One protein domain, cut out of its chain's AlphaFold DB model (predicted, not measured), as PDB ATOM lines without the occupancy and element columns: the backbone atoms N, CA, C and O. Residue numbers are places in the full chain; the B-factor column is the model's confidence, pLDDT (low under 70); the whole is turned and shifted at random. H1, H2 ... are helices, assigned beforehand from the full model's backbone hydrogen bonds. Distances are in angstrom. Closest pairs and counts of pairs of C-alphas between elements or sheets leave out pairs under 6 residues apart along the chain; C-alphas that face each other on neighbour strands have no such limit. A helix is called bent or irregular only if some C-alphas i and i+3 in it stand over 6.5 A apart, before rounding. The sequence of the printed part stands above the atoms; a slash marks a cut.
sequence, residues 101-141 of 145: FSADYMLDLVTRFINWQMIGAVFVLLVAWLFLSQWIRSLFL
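What this domain is: This is residues 101 to 141 of the 145 residues of a protein of Citrobacter koseri (UniProt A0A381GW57). A short helix, H1, and a much longer one, H2, follow each other end to end, with a wide corner between them at residues 114 and 115, and neither folds back on the other. The result is a thin, open chain of two helices with no core, only just a rod, and H2 makes most of its length. The printed part has 41 residues, with two named helices in the order H1, H2 and no named strand, and its class is all helix. It is extended, with a radius of gyration of the C-alphas of 17.2 A and spans of 55 by 15 by 8 A.

How they stand to each other: After Phe 101 and Ser 102 comes H1, residues 103 to 113. A tight link of two residues, Ile 114 and Asn 115, joins it to H2, residues 116 to 141. H1 and H2 are apart, with no C-alpha of the one within 8 A of the other. In H1 and H2 every O i to N i+4 pair is within hydrogen-bond range. Neither helix is bent or irregular.

Where its parts are: H1 begins at C-alpha 103 at (-52.111, 2.218, -31.642), ends at C-alpha 113 at (-48.656, 14.078, -40.758), and has 11 residues. H2 has 26 residues and is 37.5 A long from its first to its last C-alpha, beginning at C-alpha 116 at (-41.612, 19.153, -35.727) and ending at C-alpha 141 at (-52.646, 53.055, -24.188). From its first to its last C-alpha, y rises in both helices, while z falls in H1 and rises in H2.

The domain as a whole: The two C-alphas farthest apart are those of Phe 101 and Leu 141, the first and last printed residues, at 55.1 A. Residues 101 to 141 stand free, with no C-alpha 8 or more residues apart along the chain within 10 A. The printed part has no cut and no long link. Its mean pLDDT is 87.7, and no printed residue is under 70.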
ATOM      1  N   PHE A 101     -56.158  -1.283 -37.082       73.81
ATOM      2  CA  PHE A 101     -54.905  -0.570 -36.864       73.81
ATOM      3  C   PHE A 101     -54.448  -0.635 -35.406       73.81
ATOM      4  O   PHE A 101     -55.208  -0.370 -34.475       73.81
ATOM      5  N   SER A 102     -53.167  -0.950 -35.211       83.38
ATOM      6  CA  SER A 102     -52.524  -0.838 -33.906       83.38
ATOM      7  C   SER A 102     -52.384   0.630 -33.494       83.38
ATOM      8  O   SER A 102     -52.262   1.527 -34.335       83.38
ATOM      9  N   ALA A 103     -52.359   0.881 -32.182       86.75
ATOM     10  CA  ALA A 103     -52.111   2.218 -31.642       86.75
ATOM     11  C   ALA A 103     -50.762   2.789 -32.121       86.75
ATOM     12  O   ALA A 103     -50.681   3.974 -32.434       86.75
ATOM     13  N   ASP A 104     -49.741   1.937 -32.264       86.50
ATOM     14  CA  ASP A 104     -48.423   2.328 -32.778       86.50
ATOM     15  C   ASP A 104     -48.479   2.820 -34.228       86.50
ATOM     16  O   ASP A 104     -47.863   3.830 -34.561       86.50
ATOM     17  N   TYR A 105     -49.262   2.165 -35.090       84.06
ATOM     18  CA  TYR A 105     -49.433   2.606 -36.475       84.06
ATOM     19  C   TYR A 105     -50.202   3.932 -36.562       84.06
ATOM     20  O   TYR A 105     -49.854   4.800 -37.359       84.06
ATOM     21  N   MET A 106     -51.206   4.140 -35.702       86.88
ATOM     22  CA  MET A 106     -51.880   5.442 -35.587       86.88
ATOM     23  C   MET A 106     -50.926   6.553 -35.163       86.88
ATOM     24  O   MET A 106     -50.966   7.643 -35.733       86.88
ATOM     25  N   LEU A 107     -50.036   6.276 -34.215       88.44
ATOM     26  CA  LEU A 107     -49.026   7.231 -33.771       88.44
ATOM     27  C   LEU A 107     -48.008   7.526 -34.893       88.44
ATOM     28  O   LEU A 107     -47.683   8.692 -35.135       88.44
ATOM     29  N   ASP A 108     -47.574   6.510 -35.643       88.50
ATOM     30  CA  ASP A 108     -46.711   6.677 -36.825       88.50
ATOM     31  C   ASP A 108     -47.392   7.542 -37.904       88.50
ATOM     32  O   ASP A 108     -46.793   8.487 -38.417       88.50
ATOM     33  N   LEU A 109     -48.681   7.327 -38.192       87.06
ATOM     34  CA  LEU A 109     -49.419   8.181 -39.132       87.06
ATOM     35  C   LEU A 109     -49.514   9.634 -38.655       87.06
ATOM     36  O   LEU A 109     -49.279  10.554 -39.442       87.06
ATOM     37  N   VAL A 110     -49.838   9.862 -37.378       87.12
ATOM     38  CA  VAL A 110     -49.954  11.222 -36.830       87.12
ATOM     39  C   VAL A 110     -48.607  11.940 -36.855       87.12
ATOM     40  O   VAL A 110     -48.560  13.108 -37.228       87.12
ATOM     41  N   THR A 111     -47.514  11.267 -36.504       87.44
ATOM     42  CA  THR A 111     -46.168  11.872 -36.489       87.44
ATOM     43  C   THR A 111     -45.614  12.135 -37.887       87.44
ATOM     44  O   THR A 111     -44.863  13.091 -38.079       87.44
ATOM     45  N   ARG A 112     -46.022  11.353 -38.892       86.69
ATOM     46  CA  ARG A 112     -45.733  11.649 -40.305       86.69
ATOM     47  C   ARG A 112     -46.549  12.820 -40.835       86.69
ATOM     48  O   ARG A 112     -46.054  13.575 -41.666       86.69
ATOM     49  N   PHE A 113     -47.786  12.972 -40.366       84.88
ATOM     50  CA  PHE A 113     -48.656  14.078 -40.758       84.88
ATOM     51  C   PHE A 113     -48.270  15.394 -40.066       84.88
ATOM     52  O   PHE A 113     -48.271  16.446 -40.700       84.88
ATOM     53  N   ILE A 114     -47.925  15.340 -38.778       87.44
ATOM     54  CA  ILE A 114     -47.537  16.481 -37.943       87.44
ATOM     55  C   ILE A 114     -46.044  16.386 -37.641       87.44
ATOM     56  O   ILE A 114     -45.631  15.716 -36.695       87.44
ATOM     57  N   ASN A 115     -45.230  17.099 -38.418       89.19
ATOM     58  CA  ASN A 115     -43.790  17.139 -38.184       89.19
ATOM     59  C   ASN A 115     -43.384  18.235 -37.172       89.19
ATOM     60  O   ASN A 115     -44.149  19.142 -36.834       89.19
ATOM     61  N   TRP A 116     -42.130  18.187 -36.707       90.31
ATOM     62  CA  TRP A 116     -41.612  19.153 -35.727       90.31
ATOM     63  C   TRP A 116     -41.536  20.591 -36.263       90.31
ATOM     64  O   TRP A 116     -41.629  21.551 -35.500       90.31
ATOM     65  N   GLN A 117     -41.405  20.755 -37.583       90.38
ATOM     66  CA  GLN A 117     -41.378  22.066 -38.235       90.38
ATOM     67  C   GLN A 117     -42.748  22.745 -38.164       90.38
ATOM     68  O   GLN A 117     -42.811  23.933 -37.867       90.38
ATOM     69  N   MET A 118     -43.842  22.002 -38.361       90.56
ATOM     70  CA  MET A 118     -45.208  22.503 -38.196       90.56
ATOM     71  C   MET A 118     -45.468  22.939 -36.756       90.56
ATOM     72  O   MET A 118     -46.006  24.020 -36.532       90.56
ATOM     73  N   ILE A 119     -45.043  22.133 -35.776       91.50
ATOM     74  CA  ILE A 119     -45.164  22.480 -34.353       91.50
ATOM     75  C   ILE A 119     -44.386  23.769 -34.061       91.50
ATOM     76  O   ILE A 119     -44.930  24.697 -33.460       91.50
ATOM     77  N   GLY A 120     -43.143  23.860 -34.542       94.12
ATOM     78  CA  GLY A 120     -42.322  25.064 -34.436       94.12
ATOM     79  C   GLY A 120     -42.961  26.280 -35.111       94.12
ATOM     80  O   GLY A 120     -42.989  27.357 -34.523       94.12
ATOM     81  N   ALA A 121     -43.541  26.118 -36.300       92.00
ATOM     82  CA  ALA A 121     -44.221  27.190 -37.022       92.00
ATOM     83  C   ALA A 121     -45.456  27.690 -36.263       92.00
ATOM     84  O   ALA A 121     -45.619  28.896 -36.090       92.00
ATOM     85  N   VAL A 122     -46.293  26.786 -35.744       92.12
ATOM     86  CA  VAL A 122     -47.446  27.148 -34.902       92.12
ATOM     87  C   VAL A 122     -46.987  27.854 -33.627       92.12
ATOM     88  O   VAL A 122     -47.606  28.836 -33.220       92.12
ATOM     89  N   PHE A 123     -45.886  27.410 -33.017       94.00
ATOM     90  CA  PHE A 123     -45.303  28.070 -31.851       94.00
ATOM     91  C   PHE A 123     -44.801  29.485 -32.174       94.00
ATOM     92  O   PHE A 123     -45.123  30.428 -31.453       94.00
ATOM     93  N   VAL A 124     -44.078  29.672 -33.280       95.06
ATOM     94  CA  VAL A 124     -43.628  30.997 -33.742       95.06
ATOM     95  C   VAL A 124     -44.824  31.904 -34.024       95.06
ATOM     96  O   VAL A 124     -44.838  33.049 -33.578       95.06
ATOM     97  N   LEU A 125     -45.855  31.390 -34.697       93.25
ATOM     98  CA  LEU A 125     -47.103  32.111 -34.942       93.25
ATOM     99  C   LEU A 125     -47.808  32.498 -33.634       93.25
ATOM    100  O   LEU A 125     -48.345  33.601 -33.536       93.25
ATOM    101  N   LEU A 126     -47.788  31.629 -32.620       92.38
ATOM    102  CA  LEU A 126     -48.349  31.912 -31.298       92.38
ATOM    103  C   LEU A 126     -47.596  33.048 -30.611       92.38
ATOM    104  O   LEU A 126     -48.223  33.997 -30.142       92.38
ATOM    105  N   VAL A 127     -46.266  32.979 -30.575       94.00
ATOM    106  CA  VAL A 127     -45.424  34.024 -29.979       94.00
ATOM    107  C   VAL A 127     -45.603  35.347 -30.720       94.00
ATOM    108  O   VAL A 127     -45.828  36.374 -30.081       94.00
ATOM    109  N   ALA A 128     -45.579  35.321 -32.055       92.44
ATOM    110  CA  ALA A 128     -45.825  36.493 -32.887       92.44
ATOM    111  C   ALA A 128     -47.201  37.099 -32.590       92.44
ATOM    112  O   ALA A 128     -47.315  38.311 -32.415       92.44
ATOM    113  N   TRP A 129     -48.240  36.270 -32.461       90.94
ATOM    114  CA  TRP A 129     -49.572  36.752 -32.123       90.94
ATOM    115  C   TRP A 129     -49.630  37.379 -30.724       90.94
ATOM    116  O   TRP A 129     -50.148  38.485 -30.573       90.94
ATOM    117  N   LEU A 130     -49.072  36.729 -29.701       89.88
ATOM    118  CA  LEU A 130     -49.031  37.287 -28.346       89.88
ATOM    119  C   LEU A 130     -48.293  38.630 -28.323       89.88
ATOM    120  O   LEU A 130     -48.777  39.581 -27.707       89.88
ATOM    121  N   PHE A 131     -47.172  38.727 -29.038       91.25
ATOM    122  CA  PHE A 131     -46.413  39.964 -29.175       91.25
ATOM    123  C   PHE A 131     -47.226  41.061 -29.874       91.25
ATOM    124  O   PHE A 131     -47.367  42.149 -29.322       91.25
ATOM    125  N   LEU A 132     -47.835  40.776 -31.033       88.81
ATOM    126  CA  LEU A 132     -48.689  41.731 -31.756       88.81
ATOM    127  C   LEU A 132     -49.872  42.196 -30.902       88.81
ATOM    128  O   LEU A 132     -50.196  43.381 -30.883       88.81
ATOM    129  N   SER A 133     -50.510  41.277 -30.178       85.88
ATOM    130  CA  SER A 133     -51.640  41.590 -29.307       85.88
ATOM    131  C   SER A 133     -51.243  42.572 -28.202       85.88
ATOM    132  O   SER A 133     -51.971  43.533 -27.938       85.88
ATOM    133  N   GLN A 134     -50.073  42.374 -27.588       85.44
ATOM    134  CA  GLN A 134     -49.546  43.298 -26.585       85.44
ATOM    135  C   GLN A 134     -49.096  44.622 -27.199       85.44
ATOM    136  O   GLN A 134     -49.406  45.678 -26.646       85.44
ATOM    137  N   TRP A 135     -48.428  44.583 -28.349       87.06
ATOM    138  CA  TRP A 135     -47.942  45.772 -29.038       87.06
ATOM    139  C   TRP A 135     -49.089  46.704 -29.438       87.06
ATOM    140  O   TRP A 135     -49.079  47.877 -29.063       87.06
ATOM    141  N   ILE A 136     -50.141  46.174 -30.073       85.12
ATOM    142  CA  ILE A 136     -51.350  46.941 -30.418       85.12
ATOM    143  C   ILE A 136     -51.980  47.533 -29.155       85.12
ATOM    144  O   ILE A 136     -52.320  48.712 -29.124       85.12
ATOM    145  N   ARG A 137     -52.095  46.749 -28.076       81.88
ATOM    146  CA  ARG A 137     -52.649  47.244 -26.810       81.88
ATOM    147  C   ARG A 137     -51.818  48.385 -26.222       81.88
ATOM    148  O   ARG A 137     -52.396  49.356 -25.744       81.88
ATOM    149  N   SER A 138     -50.490  48.280 -26.259       83.31
ATOM    150  CA  SER A 138     -49.595  49.336 -25.772       83.31
ATOM    151  C   SER A 138     -49.684  50.607 -26.616       83.31
ATOM    152  O   SER A 138     -49.700  51.694 -26.048       83.31
ATOM    153  N   LEU A 139     -49.845  50.483 -27.940       86.25
ATOM    154  CA  LEU A 139     -49.988  51.619 -28.850       86.25
ATOM    155  C   LEU A 139     -51.217  52.471 -28.505       86.25
ATOM    156  O   LEU A 139     -51.100  53.684 -28.379       86.25
ATOM    157  N   PHE A 140     -52.369  51.834 -28.278       76.06
ATOM    158  CA  PHE A 140     -53.601  52.537 -27.900       76.06
ATOM    159  C   PHE A 140     -53.567  53.118 -26.478       76.06
ATOM    160  O   PHE A 140     -54.246  54.104 -26.212       76.06
ATOM    161  N   LEU A 141     -52.800  52.527 -25.553       75.19
ATOM    162  CA  LEU A 141     -52.646  53.055 -24.188       75.19
ATOM    163  C   LEU A 141     -51.698  54.261 -24.119       75.19
ATOM    164  O   LEU A 141     -51.820  55.074 -23.208       75.19
TER     165      LEU A 141